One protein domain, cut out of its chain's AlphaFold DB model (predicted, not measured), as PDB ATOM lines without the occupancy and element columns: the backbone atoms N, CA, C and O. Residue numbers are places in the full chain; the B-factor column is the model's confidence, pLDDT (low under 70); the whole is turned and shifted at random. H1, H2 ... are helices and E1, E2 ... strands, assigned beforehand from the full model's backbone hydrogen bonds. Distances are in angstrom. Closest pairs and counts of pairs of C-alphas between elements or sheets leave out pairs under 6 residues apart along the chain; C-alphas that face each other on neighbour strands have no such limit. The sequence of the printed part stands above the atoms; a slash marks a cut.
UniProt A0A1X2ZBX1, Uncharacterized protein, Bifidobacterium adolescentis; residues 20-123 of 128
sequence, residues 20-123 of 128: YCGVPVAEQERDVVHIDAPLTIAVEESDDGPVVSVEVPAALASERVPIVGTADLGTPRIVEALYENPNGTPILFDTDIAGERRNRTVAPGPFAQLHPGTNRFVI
ATOM      1  N   TYR A  20      34.232  14.375  21.388       95.31
ATOM      2  CA  TYR A  20      34.346  13.413  22.482       95.31
ATOM      3  C   TYR A  20      34.626  12.028  21.903       95.31
ATOM      4  O   TYR A  20      33.760  11.442  21.260       95.31
ATOM      5  N   CYS A  21      35.846  11.526  22.104       95.50
ATOM      6  CA  CYS A  21      36.323  10.279  21.504       95.50
ATOM      7  C   CYS A  21      36.504   9.189  22.569       95.50
ATOM      8  O   CYS A  21      37.422   9.271  23.385       95.50
ATOM      9  N   GLY A  22      35.629   8.182  22.574       94.75
ATOM     10  CA  GLY A  22      35.629   7.078  23.539       94.75
ATOM     11  C   GLY A  22      35.278   7.494  24.972       94.75
ATOM     12  O   GLY A  22      35.593   6.768  25.916       94.75
ATOM     13  N   VAL A  23      34.664   8.668  25.149       94.06
ATOM     14  CA  VAL A  23      34.327   9.255  26.454       94.06
ATOM     15  C   VAL A  23      32.924   9.872  26.437       94.06
ATOM     16  O   VAL A  23      32.467  10.290  25.373       94.06
ATOM     17  N   PRO A  24      32.240   9.976  27.595       92.38
ATOM     18  CA  PRO A  24      30.935  10.626  27.678       92.38
ATOM     19  C   PRO A  24      30.969  12.093  27.234       92.38
ATOM     20  O   PRO A  24      31.934  12.813  27.493       92.38
ATOM     21  N   VAL A  25      29.873  12.535  26.620       93.12
ATOM     22  CA  VAL A  25      29.651  13.930  26.221       93.12
ATOM     23  C   VAL A  25      29.252  14.798  27.415       93.12
ATOM     24  O   VAL A  25      28.641  14.309  28.368       93.12
ATOM     25  N   ALA A  26      29.559  16.096  27.367       87.44
ATOM     26  CA  ALA A  26      29.050  17.038  28.361       87.44
ATOM     27  C   ALA A  26      27.556  17.315  28.127       87.44
ATOM     28  O   ALA A  26      27.158  17.671  27.021       87.44
ATOM     29  N   GLU A  27      26.732  17.217  29.174       87.31
ATOM     30  CA  GLU A  27      25.274  17.417  29.081       87.31
ATOM     31  C   GLU A  27      24.883  18.833  28.626       87.31
ATOM     32  O   GLU A  27      23.815  19.040  28.054       87.31
ATOM     33  N   GLN A  28      25.738  19.822  28.899       87.75
ATOM     34  CA  GLN A  28      25.496  21.231  28.591       87.75
ATOM     35  C   GLN A  28      25.882  21.627  27.158       87.75
ATOM     36  O   GLN A  28      25.540  22.736  26.734       87.75
ATOM     37  N   GLU A  29      26.592  20.771  26.418       91.44
ATOM     38  CA  GLU A  29      26.976  21.055  25.036       91.44
ATOM     39  C   GLU A  29      25.898  20.580  24.061       91.44
ATOM     40  O   GLU A  29      25.359  19.479  24.160       91.44
ATOM     41  N   ARG A  30      25.561  21.454  23.111       84.69
ATOM     42  CA  ARG A  30      24.634  21.163  22.015       84.69
ATOM     43  C   ARG A  30      25.438  20.882  20.751       84.69
ATOM     44  O   ARG A  30      26.541  21.396  20.612       84.69
ATOM     45  N   ASP A  31      24.872  20.082  19.849       81.19
ATOM     46  CA  ASP A  31      25.495  19.720  18.565       81.19
ATOM     47  C   ASP A  31      26.865  19.027  18.722       81.19
ATOM     48  O   ASP A  31      27.816  19.286  17.989       81.19
ATOM     49  N   VAL A  32      26.956  18.133  19.713       84.06
ATOM     50  CA  VAL A  32      28.188  17.426  20.078       84.06
ATOM     51  C   VAL A  32      28.622  16.428  19.005       84.06
ATOM     52  O   VAL A  32      27.837  15.590  18.559       84.06
ATOM     53  N   VAL A  33      29.920  16.426  18.700       90.12
ATOM     54  CA  VAL A  33      30.577  15.319  18.003       90.12
ATOM     55  C   VAL A  33      30.926  14.232  19.020       90.12
ATOM     56  O   VAL A  33      31.824  14.405  19.847       90.12
ATOM     57  N   HIS A  34      30.239  13.093  18.946       95.06
ATOM     58  CA  HIS A  34      30.567  11.894  19.718       95.06
ATOM     59  C   HIS A  34      31.110  10.802  18.795       95.06
ATOM     60  O   HIS A  34      30.471  10.427  17.812       95.06
ATOM     61  N   ILE A  35      32.298  10.300  19.116       95.12
ATOM     62  CA  ILE A  35      33.006   9.265  18.367       95.12
ATOM     63  C   ILE A  35      33.293   8.125  19.340       95.12
ATOM     64  O   ILE A  35      34.007   8.314  20.315       95.12
ATOM     65  N   ASP A  36      32.783   6.924  19.069       93.75
ATOM     66  CA  ASP A  36      32.940   5.792  19.998       93.75
ATOM     67  C   ASP A  36      34.402   5.324  20.135       93.75
ATOM     68  O   ASP A  36      34.801   4.775  21.161       93.75
ATOM     69  N   ALA A  37      35.217   5.529  19.097       90.75
ATOM     70  CA  ALA A  37      36.619   5.129  19.094       90.75
ATOM     71  C   ALA A  37      37.466   6.042  20.007       90.75
ATOM     72  O   ALA A  37      37.394   7.267  19.867       90.75
ATOM     73  N   PRO A  38      38.311   5.482  20.894       89.31
ATOM     74  CA  PRO A  38      39.210   6.281  21.715       89.31
ATOM     75  C   PRO A  38      40.344   6.881  20.875       89.31
ATOM     76  O   PRO A  38      40.800   6.282  19.899       89.31
ATOM     77  N   LEU A  39      40.854   8.037  21.304       90.56
ATOM     78  CA  LEU A  39      42.112   8.582  20.792       90.56
ATOM     79  C   LEU A  39      43.294   7.967  21.540       90.56
ATOM     80  O   LEU A  39      43.337   7.991  22.769       90.56
ATOM     81  N   THR A  40      44.290   7.483  20.801       94.38
ATOM     82  CA  THR A  40      45.583   7.103  21.384       94.38
ATOM     83  C   THR A  40      46.573   8.234  21.159       94.38
ATOM     84  O   THR A  40      46.773   8.647  20.020       94.38
ATOM     85  N   ILE A  41      47.182   8.733  22.236       95.69
ATOM     86  CA  ILE A  41      48.161   9.824  22.200       95.69
ATOM     87  C   ILE A  41      49.445   9.355  22.883       95.69
ATOM     88  O   ILE A  41      49.395   8.811  23.986       95.69
ATOM     89  N   ALA A  42      50.585   9.602  22.249       97.38
ATOM     90  CA  ALA A  42      51.909   9.398  22.824       97.38
ATOM     91  C   ALA A  42      52.739  10.677  22.682       97.38
ATOM     92  O   ALA A  42      52.587  11.411  21.703       97.38
ATOM     93  N   VAL A  43      53.615  10.936  23.651       96.69
ATOM     94  CA  VAL A  43      54.566  12.051  23.601       96.69
ATOM     95  C   VAL A  43      55.970  11.513  23.832       96.69
ATOM     96  O   VAL A  43      56.206  10.810  24.812       96.69
ATOM     97  N   GLU A  44      56.887  11.847  22.932       97.00
ATOM     98  CA  GLU A  44      58.285  11.418  22.974       97.00
ATOM     99  C   GLU A  44      59.211  12.631  22.850       97.00
ATOM    100  O   GLU A  44      58.938  13.554  22.088       97.00
ATOM    101  N   GLU A  45      60.326  12.637  23.576       94.88
ATOM    102  CA  GLU A  45      61.357  13.666  23.410       94.88
ATOM    103  C   GLU A  45      62.162  13.419  22.125       94.88
ATOM    104  O   GLU A  45      62.490  12.281  21.785       94.88
ATOM    105  N   SER A  46      62.523  14.493  21.424       92.69
ATOM    106  CA  SER A  46      63.455  14.459  20.293       92.69
ATOM    107  C   SER A  46      64.361  15.689  20.303       92.69
ATOM    108  O   SER A  46      64.075  16.668  20.996       92.69
ATOM    109  N   ASP A  47      65.435  15.668  19.513       90.62
ATOM    110  CA  ASP A  47      66.374  16.795  19.422       90.62
ATOM    111  C   ASP A  47      65.696  18.099  18.967       90.62
ATOM    112  O   ASP A  47      66.061  19.185  19.422       90.62
ATOM    113  N   ASP A  48      64.677  17.997  18.109       88.56
ATOM    114  CA  ASP A  48      63.942  19.148  17.581       88.56
ATOM    115  C   ASP A  48      62.805  19.617  18.515       88.56
ATOM    116  O   ASP A  48      62.210  20.666  18.269       88.56
ATOM    117  N   GLY A  49      62.519  18.885  19.601       91.56
ATOM    118  CA  GLY A  49      61.453  19.167  20.572       91.56
ATOM    119  C   GLY A  49      60.546  17.957  20.847       91.56
ATOM    120  O   GLY A  49      60.720  16.905  20.222       91.56
ATOM    121  N   PRO A  50      59.572  18.075  21.768       95.06
ATOM    122  CA  PRO A  50      58.607  17.016  22.020       95.06
ATOM    123  C   PRO A  50      57.791  16.693  20.771       95.06
ATOM    124  O   PRO A  50      57.320  17.573  20.045       95.06
ATOM    125  N   VAL A  51      57.605  15.406  20.538       97.12
ATOM    126  CA  VAL A  51      56.843  14.847  19.436       97.12
ATOM    127  C   VAL A  51      55.552  14.290  19.997       97.12
ATOM    128  O   VAL A  51      55.582  13.361  20.795       97.12
ATOM    129  N   VAL A  52      54.421  14.806  19.531       97.44
ATOM    130  CA  VAL A  52      53.095  14.265  19.827       97.44
ATOM    131  C   VAL A  52      52.658  13.371  18.673       97.44
ATOM    132  O   VAL A  52      52.550  13.836  17.537       97.44
ATOM    133  N   SER A  53      52.386  12.103  18.967       97.81
ATOM    134  CA  SER A  53      51.787  11.150  18.033       97.81
ATOM    135  C   SER A  53      50.337  10.897  18.427       97.81
ATOM    136  O   SER A  53      50.061  10.628  19.595       97.81
ATOM    137  N   VAL A  54      49.420  10.976  17.465       97.44
ATOM    138  CA  VAL A  54      47.986  10.746  17.682       97.44
ATOM    139  C   VAL A  54      47.465   9.764  16.644       97.44
ATOM    140  O   VAL A  54      47.629   9.996  15.447       97.44
ATOM    141  N   GLU A  55      46.808   8.697  17.089       97.00
ATOM    142  CA  GLU A  55      46.027   7.832  16.203       97.00
ATOM    143  C   GLU A  55      44.621   8.417  16.048       97.00
ATOM    144  O   GLU A  55      43.842   8.450  17.005       97.00
ATOM    145  N   VAL A  56      44.324   8.936  14.857       96.56
ATOM    146  CA  VAL A  56      43.126   9.736  14.590       96.56
ATOM    147  C   VAL A  56      42.068   8.903  13.856       96.56
ATOM    148  O   VAL A  56      42.289   8.494  12.710       96.56
ATOM    149  N   PRO A  57      40.872   8.713  14.447       94.88
ATOM    150  CA  PRO A  57      39.736   8.116  13.754       94.88
ATOM    151  C   PRO A  57      39.313   8.946  12.536       94.88
ATOM    152  O   PRO A  57      39.283  10.176  12.585       94.88
ATOM    153  N   ALA A  58      38.892   8.283  11.454       94.12
ATOM    154  CA  ALA A  58      38.449   8.964  10.233       94.12
ATOM    155  C   ALA A  58      37.277   9.941  10.464       94.12
ATOM    156  O   ALA A  58      37.195  10.968   9.787       94.12
ATOM    157  N   ALA A  59      36.412   9.638  11.442       94.25
ATOM    158  CA  ALA A  59      35.350  10.535  11.886       94.25
ATOM    159  C   ALA A  59      35.936  11.870  12.373       94.25
ATOM    160  O   ALA A  59      35.641  12.899  11.780       94.25
ATOM    161  N   LEU A  60      36.874  11.845  13.332       95.12
ATOM    162  CA  LEU A  60      37.507  13.056  13.869       95.12
ATOM    163  C   LEU A  60      38.244  13.857  12.788       95.12
ATOM    164  O   LEU A  60      38.148  15.079  12.749       95.12
ATOM    165  N   ALA A  61      38.962  13.183  11.886       94.31
ATOM    166  CA  ALA A  61      39.700  13.855  10.814       94.31
ATOM    167  C   ALA A  61      38.795  14.661   9.858       94.31
ATOM    168  O   ALA A  61      39.256  15.603   9.202       94.31
ATOM    169  N   SER A  62      37.511  14.309   9.776       93.31
ATOM    170  CA  SER A  62      36.523  14.984   8.926       93.31
ATOM    171  C   SER A  62      35.823  16.150   9.631       93.31
ATOM    172  O   SER A  62      35.239  16.998   8.960       93.31
ATOM    173  N   GLU A  63      35.931  16.241  10.958       94.12
ATOM    174  CA  GLU A  63      35.248  17.260  11.751       94.12
ATOM    175  C   GLU A  63      35.847  18.644  11.565       94.12
ATOM    176  O   GLU A  63      37.067  18.822  11.469       94.12
ATOM    177  N   ARG A  64      34.976  19.649  11.519       93.12
ATOM    178  CA  ARG A  64      35.371  21.047  11.364       93.12
ATOM    179  C   ARG A  64      34.555  21.925  12.292       93.12
ATOM    180  O   ARG A  64      33.330  21.900  12.251       93.12
ATOM    181  N   VAL A  65      35.248  22.755  13.062       92.75
ATOM    182  CA  VAL A  65      34.641  23.741  13.962       92.75
ATOM    183  C   VAL A  65      35.077  25.153  13.574       92.75
ATOM    184  O   VAL A  65      36.133  25.315  12.947       92.75
ATOM    185  N   PRO A  66      34.280  26.189  13.880       93.00
ATOM    186  CA  PRO A  66      34.693  27.567  13.655       93.00
ATOM    187  C   PRO A  66      35.972  27.902  14.429       93.00
ATOM    188  O   PRO A  66      36.168  27.453  15.557       93.00
ATOM    189  N   ILE A  67      36.831  28.724  13.832       94.75
ATOM    190  CA  ILE A  67      37.894  29.391  14.584       94.75
ATOM    191  C   ILE A  67      37.277  30.319  15.639       94.75
ATOM    192  O   ILE A  67      36.289  30.994  15.364       94.75
ATOM    193  N   VAL A  68      37.877  30.358  16.826       95.19
ATOM    194  CA  VAL A  68      37.426  31.186  17.950       95.19
ATOM    195  C   VAL A  68      38.289  32.444  18.043       95.19
ATOM    196  O   VAL A  68      39.498  32.409  17.791       95.19
ATOM    197  N   GLY A  69      37.681  33.558  18.437       96.00
ATOM    198  CA  GLY A  69      38.365  34.787  18.822       96.00
ATOM    199  C   GLY A  69      37.577  35.602  19.848       96.00
ATOM    200  O   GLY A  69      36.605  35.127  20.438       96.00
ATOM    201  N   THR A  70      37.984  36.855  20.055       97.50
ATOM    202  CA  THR A  70      37.347  37.783  21.010       97.50
ATOM    203  C   THR A  70      35.834  37.897  20.820       97.50
ATOM    204  O   THR A  70      35.092  37.920  21.798       97.50
ATOM    205  N   ALA A  71      35.372  37.957  19.567       95.00
ATOM    206  CA  ALA A  71      33.956  38.129  19.245       95.00
ATOM    207  C   ALA A  71      33.091  36.928  19.665       95.00
ATOM    208  O   ALA A  71      31.901  37.103  19.918       95.00
ATOM    209  N   ASP A  72      33.687  35.738  19.762       94.69
ATOM    210  CA  ASP A  72      32.983  34.493  20.074       94.69
ATOM    211  C   ASP A  72      32.991  34.187  21.581       94.69
ATOM    212  O   ASP A  72      32.050  33.594  22.101       94.69
ATOM    213  N   LEU A  73      34.046  34.601  22.294       94.81
ATOM    214  CA  LEU A  73      34.225  34.315  23.724       94.81
ATOM    215  C   LEU A  73      33.406  35.226  24.650       94.81
ATOM    216  O   LEU A  73      33.145  34.859  25.797       94.81
ATOM    217  N   GLY A  74      33.012  36.413  24.179       90.31
ATOM    218  CA  GLY A  74      32.311  37.401  24.999       90.31
ATOM    219  C   GLY A  74      33.160  37.896  26.178       90.31
ATOM    220  O   GLY A  74      34.371  38.077  26.051       90.31
ATOM    221  N   THR A  75      32.523  38.132  27.329       92.69
ATOM    222  CA  THR A  75      33.188  38.609  28.552       92.69
ATOM    223  C   THR A  75      32.821  37.759  29.774       92.69
ATOM    224  O   THR A  75      31.666  37.347  29.934       92.69
ATOM    225  N   PRO A  76      33.768  37.500  30.697       92.50
ATOM    226  CA  PRO A  76      33.455  36.909  31.992       92.50
ATOM    227  C   PRO A  76      32.580  37.846  32.834       92.50
ATOM    228  O   PRO A  76      32.854  39.039  32.936       92.50
ATOM    229  N   ARG A  77      31.586  37.285  33.534       89.75
ATOM    230  CA  ARG A  77      30.551  38.038  34.273       89.75
ATOM    231  C   ARG A  77      31.070  39.057  35.300       89.75
ATOM    232  O   ARG A  77      30.383  40.027  35.568       89.75
ATOM    233  N   ILE A  78      32.192  38.784  35.970       91.25
ATOM    234  CA  ILE A  78      32.658  39.610  37.104       91.25
ATOM    235  C   ILE A  78      33.625  40.696  36.643       91.25
ATOM    236  O   ILE A  78      33.506  41.841  37.056       91.25
ATOM    237  N   VAL A  79      34.621  40.312  35.845       94.06
ATOM    238  CA  VAL A  79      35.701  41.217  35.430       94.06
ATOM    239  C   VAL A  79      35.279  42.040  34.214       94.06
ATOM    240  O   VAL A  79      35.810  43.123  34.012       94.06
ATOM    241  N   GLU A  80      34.347  41.517  33.408       92.69
ATOM    242  CA  GLU A  80      33.841  42.133  32.173       92.69
ATOM    243  C   GLU A  80      34.942  42.509  31.160       92.69
ATOM    244  O   GLU A  80      34.714  43.277  30.232       92.69
ATOM    245  N   ALA A  81      36.137  41.926  31.305       95.56
ATOM    246  CA  ALA A  81      37.248  42.099  30.381       95.56
ATOM    247  C   ALA A  81      37.127  41.146  29.189       95.56
ATOM    248  O   ALA A  81      36.740  39.985  29.337       95.56
ATOM    249  N   LEU A  82      37.492  41.640  28.010       96.88
ATOM    250  CA  LEU A  82      37.552  40.844  26.793       96.88
ATOM    251  C   LEU A  82      38.787  39.932  26.789       96.88
ATOM    252  O   LEU A  82      39.798  40.195  27.442       96.88
ATOM    253  N   TYR A  83      38.705  38.861  26.005       97.62
ATOM    254  CA  TYR A  83      39.862  38.049  25.644       97.62
ATOM    255  C   TYR A  83      40.595  38.742  24.498       97.62
ATOM    256  O   TYR A  83      40.081  38.776  23.384       97.62
ATOM    257  N   GLU A  84      41.764  39.319  24.764       97.62
ATOM    258  CA  GLU A  84      42.480  40.204  23.833       97.62
ATOM    259  C   GLU A  84      43.988  39.932  23.831       97.62
ATOM    260  O   GLU A  84      44.531  39.255  24.708       97.62
ATOM    261  N   ASN A  85      44.679  40.483  22.835       98.00
ATOM    262  CA  ASN A  85      46.136  40.545  22.828       98.00
ATOM    263  C   ASN A  85      46.654  41.495  23.928       98.00
ATOM    264  O   ASN A  85      45.932  42.399  24.351       98.00
ATOM    265  N   PRO A  86      47.938  41.401  24.332       97.44
ATOM    266  CA  PRO A  86      48.516  42.279  25.359       97.44
ATOM    267  C   PRO A  86      48.444  43.786  25.059       97.44
ATOM    268  O   PRO A  86      48.570  44.603  25.966       97.44
ATOM    269  N   ASN A  87      48.271  44.166  23.792       97.38
ATOM    270  CA  ASN A  87      48.110  45.553  23.349       97.38
ATOM    271  C   ASN A  87      46.636  46.000  23.244       97.38
ATOM    272  O   ASN A  87      46.384  47.091  22.737       97.38
ATOM    273  N   GLY A  88      45.681  45.169  23.679       96.50
ATOM    274  CA  GLY A  88      44.244  45.453  23.658       96.50
ATOM    275  C   GLY A  88      43.560  45.259  22.301       96.50
ATOM    276  O   GLY A  88      42.417  45.670  22.135       96.50
ATOM    277  N   THR A  89      44.225  44.681  21.294       97.88
ATOM    278  CA  THR A  89      43.538  44.329  20.039       97.88
ATOM    279  C   THR A  89      42.805  42.989  20.167       97.88
ATOM    280  O   THR A  89      43.267  42.115  20.909       97.88
ATOM    281  N   PRO A  90      41.714  42.765  19.404       97.75
ATOM    282  CA  PRO A  90      41.038  41.473  19.382       97.75
ATOM    283  C   PRO A  90      42.002  40.331  19.042       97.75
ATOM    284  O   PRO A  90      42.801  40.437  18.105       97.75
ATOM    285  N   ILE A  91      41.915  39.237  19.792       97.06
ATOM    286  CA  ILE A  91      42.657  38.009  19.526       97.06
ATOM    287  C   ILE A  91      41.840  37.091  18.617       97.06
ATOM    288  O   ILE A  91      40.624  36.946  18.765       97.06
ATOM    289  N   LEU A  92      42.532  36.449  17.682       96.50
ATOM    290  CA  LEU A  92      42.027  35.338  16.890       96.50
ATOM    291  C   LEU A  92      42.969  34.157  17.124       96.50
ATOM    292  O   LEU A  92      44.181  34.310  16.975       96.50
ATOM    293  N   PHE A  93      42.439  32.988  17.483       95.62
ATOM    294  CA  PHE A  93      43.254  31.799  17.753       95.62
ATOM    295  C   PHE A  93      43.640  31.079  16.447       95.62
ATOM    296  O   PHE A  93      43.305  29.914  16.223       95.62
ATOM    297  N   ASP A  94      44.344  31.809  15.574       96.31
ATOM    298  CA  ASP A  94      44.672  31.455  14.185       96.31
ATOM    299  C   ASP A  94      46.004  30.724  14.001       96.31
ATOM    300  O   ASP A  94      46.476  30.548  12.878       96.31
ATOM    301  N   THR A  95      46.620  30.314  15.100       95.38
ATOM    302  CA  THR A  95      47.901  29.618  15.106       95.38
ATOM    303  C   THR A  95      47.803  28.443  16.068       95.38
ATOM    304  O   THR A  95      47.256  28.568  17.166       95.38
ATOM    305  N   ASP A  96      48.247  27.278  15.619       95.69
ATOM    306  CA  ASP A  96      48.169  26.037  16.373       95.69
ATOM    307  C   ASP A  96      49.371  25.844  17.313       95.69
ATOM    308  O   ASP A  96      50.287  26.668  17.360       95.69
ATOM    309  N   ILE A  97      49.374  24.758  18.091       94.25
ATOM    310  CA  ILE A  97      50.446  24.499  19.068       94.25
ATOM    311  C   ILE A  97      51.820  24.214  18.427       94.25
ATOM    312  O   ILE A  97      52.849  24.339  19.092       94.25
ATOM    313  N   ALA A  98      51.851  23.824  17.150       93.25
ATOM    314  CA  ALA A  98      53.071  23.591  16.379       93.25
ATOM    315  C   ALA A  98      53.543  24.851  15.623       93.25
ATOM    316  O   ALA A  98      54.627  24.837  15.038       93.25
ATOM    317  N   GLY A  99      52.774  25.944  15.675       92.62
ATOM    318  CA  GLY A  99      53.048  27.198  14.972       92.62
ATOM    319  C   GLY A  99      52.419  27.284  13.579       92.62
ATOM    320  O   GLY A  99      52.688  28.243  12.853       92.62
ATOM    321  N   GLU A 100      51.582  26.320  13.196       93.81
ATOM    322  CA  GLU A 100      50.910  26.301  11.899       93.81
ATOM    323  C   GLU A 100      49.674  27.202  11.891       93.81
ATOM    324  O   GLU A 100      48.945  27.326  12.880       93.81
ATOM    325  N   ARG A 101      49.402  27.828  10.742       95.25
ATOM    326  CA  ARG A 101      48.235  28.700  10.581       95.25
ATOM    327  C   ARG A 101      46.935  27.898  10.538       95.25
ATOM    328  O   ARG A 101      46.819  26.883   9.854       95.25
ATOM    329  N   ARG A 102      45.917  28.430  11.203       95.12
ATOM    330  CA  ARG A 102      44.533  27.964  11.188       95.12
ATOM    331  C   ARG A 102      43.677  28.902  10.342       95.12
ATOM    332  O   ARG A 102      43.812  30.120  10.404       95.12
ATOM    333  N   ASN A 103      42.770  28.319   9.565       89.50
ATOM    334  CA  ASN A 103      41.808  29.052   8.739       89.50
ATOM    335  C   ASN A 103      40.436  29.113   9.432       89.50
ATOM    336  O   ASN A 103      40.278  28.643  10.551       89.50
ATOM    337  N   ARG A 104      39.417  29.674   8.764       84.75
ATOM    338  CA  ARG A 104      38.075  29.896   9.352       84.75
ATOM    339  C   ARG A 104      37.407  28.643   9.933       84.75
ATOM    340  O   ARG A 104      36.619  28.772  10.862       84.75
ATOM    341  N   THR A 105      37.697  27.469   9.382       88.94
ATOM    342  CA  THR A 105      37.230  26.170   9.883       88.94
ATOM    343  C   THR A 105      38.434  25.298  10.204       88.94
ATOM    344  O   THR A 105      39.288  25.101   9.332       88.94
ATOM    345  N   VAL A 106      38.496  24.772  11.423       92.69
ATOM    346  CA  VAL A 106      39.660  24.062  11.972       92.69
ATOM    347  C   VAL A 106      39.276  22.666  12.442       92.69
ATOM    348  O   VAL A 106      38.105  22.409  12.722       92.69
ATOM    349  N   ALA A 107      40.251  21.763  12.525       93.62
ATOM    350  CA  ALA A 107      40.052  20.511  13.244       93.62
ATOM    351  C   ALA A 107      39.847  20.801  14.746       93.62
ATOM    352  O   ALA A 107      40.507  21.703  15.275       93.62
ATOM    353  N   PRO A 108      38.967  20.064  15.449       93.81
ATOM    354  CA  PRO A 108      38.894  20.133  16.903       93.81
ATOM    355  C   PRO A 108      40.243  19.774  17.540       93.81
ATOM    356  O   PRO A 108      40.914  18.828  17.122       93.81
ATOM    357  N   GLY A 109      40.619  20.504  18.588       94.25
ATOM    358  CA  GLY A 109      41.853  20.265  19.329       94.25
ATOM    359  C   GLY A 109      43.029  21.159  18.907       94.25
ATOM    360  O   GLY A 109      42.845  22.230  18.325       94.25
ATOM    361  N   PRO A 110      44.265  20.786  19.282       95.19
ATOM    362  CA  PRO A 110      45.385  21.719  19.280       95.19
ATOM    363  C   PRO A 110      46.108  21.846  17.933       95.19
ATOM    364  O   PRO A 110      46.905  22.772  17.794       95.19
ATOM    365  N   PHE A 111      45.826  20.994  16.944       95.38
ATOM    366  CA  PHE A 111      46.526  20.963  15.654       95.38
ATOM    367  C   PHE A 111      45.655  21.513  14.522       95.38
ATOM    368  O   PHE A 111      44.452  21.263  14.479       95.38
ATOM    369  N   ALA A 112      46.249  22.273  13.601       94.06
ATOM    370  CA  ALA A 112      45.524  22.942  12.520       94.06
ATOM    371  C   ALA A 112      44.834  21.960  11.560       94.06
ATOM    372  O   ALA A 112      43.773  22.268  11.010       94.06
ATOM    373  N   GLN A 113      45.438  20.789  11.353       92.19
ATOM    374  CA  GLN A 113      44.930  19.739  10.480       92.19
ATOM    375  C   GLN A 113      45.149  18.371  11.115       92.19
ATOM    376  O   GLN A 113      46.165  18.128  11.762       92.19
ATOM    377  N   LEU A 114      44.192  17.480  10.880       95.12
ATOM    378  CA  LEU A 114      44.263  16.067  11.214       95.12
ATOM    379  C   LEU A 114      43.916  15.267   9.958       95.12
ATOM    380  O   LEU A 114      43.036  15.666   9.190       95.12
ATOM    381  N   HIS A 115      44.574  14.132   9.763       96.12
ATOM    382  CA  HIS A 115      44.190  13.137   8.762       96.12
ATOM    383  C   HIS A 115      43.856  11.803   9.442       96.12
ATOM    384  O   HIS A 115      44.283  11.587  10.572       96.12
ATOM    385  N   PRO A 116      43.105  10.888   8.804       96.38
ATOM    386  CA  PRO A 116      42.906   9.554   9.363       96.38
ATOM    387  C   PRO A 116      44.247   8.836   9.570       96.38
ATOM    388  O   PRO A 116      45.157   8.979   8.744       96.38
ATOM    389  N   GLY A 117      44.355   8.043  10.632       96.38
ATOM    390  CA  GLY A 117      45.565   7.289  10.949       96.38
ATOM    391  C   GLY A 117      46.531   8.036  11.873       96.38
ATOM    392  O   GLY A 117      46.159   8.970  12.588       96.38
ATOM    393  N   THR A 118      47.801   7.643  11.835       97.69
ATOM    394  CA  THR A 118      48.842   8.208  12.697       97.69
ATOM    395  C   THR A 118      49.273   9.599  12.231       97.69
ATOM    396  O   THR A 118      49.851   9.751  11.156       97.69
ATOM    397  N   ASN A 119      49.056  10.608  13.071       97.56
ATOM    398  CA  ASN A 119      49.535  11.979  12.887       97.56
ATOM    399  C   ASN A 119      50.714  12.218  13.839       97.56
ATOM    400  O   ASN A 119      50.676  11.753  14.979       97.56
ATOM    401  N   ARG A 120      51.744  12.955  13.405       97.06
ATOM    402  CA  ARG A 120      52.943  13.235  14.212       97.06
ATOM    403  C   ARG A 120      53.315  14.711  14.128       97.06
ATOM    404  O   ARG A 120      53.588  15.217  13.042       97.06
ATOM    405  N   PHE A 121      53.386  15.376  15.275       95.75
ATOM    406  CA  PHE A 121      53.638  16.812  15.379       95.75
ATOM    407  C   PHE A 121      54.838  17.081  16.280       95.75
ATOM    408  O   PHE A 121      54.894  16.573  17.394       95.75
ATOM    409  N   VAL A 122      55.782  17.904  15.823       94.88
ATOM    410  CA  VAL A 122      56.835  18.449  16.692       94.88
ATOM    411  C   VAL A 122      56.315  19.755  17.276       94.88
ATOM    412  O   VAL A 122      56.006  20.674  16.517       94.88
ATOM    413  N   ILE A 123      56.219  19.842  18.599       93.31
ATOM    414  CA  ILE A 123      55.744  21.040  19.299       93.31
ATOM    415  C   ILE A 123      56.909  21.788  19.941       93.31
ATOM    416  O   ILE A 123      57.905  21.183  20.332       93.31
TER     417      ILE A 123
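AT A GLANCE: This is residues 20 to 123 of the 128 residues of an uncharacterized protein of Bifidobacterium adolescentis (UniProt A0A1X2ZBX1). Little of this domain is regular structure: the sheet E2 - E3 - E4, antiparallel, makes a small wall at one end, and a long loop, residues 63 to 116 with H2, runs out from H1 and back to E4. Residues 20 to 35 form another loop, closed by residues 20 to 21 pairing parallel with 34 to 35 of E1. The printed part has 104 residues, 29 of them in named elements, in order E1, E2, E3, H1, H2, E4; the class is mixed. It is loose, radius of gyration of the C-alphas 16.1 A, spanning 41 by 39 by 24 A.

IN THESE COORDINATES: Find C-alpha 33 at (30.577, 15.319, 18.003), where E1, residues 33 to 35, begins. Next come E2, 40 to 44, 13.5 A; E3, 51 to 56, 15.4 A; H1, 58 to 62; H2, 70 to 73; and E4, 117 to 122, 16.9 A, ending at (56.835, 18.449, 16.692).

HOW THE PARTS SIT: Hairpin E2 and E3 has N 42 and O 53 at 2.9 A; E3 and E4, antiparallel, have N 52 and O 121 at 2.8 A. H1 and H2 are not on the sheet. H1 has its O i to N i+4 pair within hydrogen-bond range; H2 is too short for one.

THE WHOLE: The printed part has no cut; H2 to E4 is a long link. No printed residue is under 70 in pLDDT.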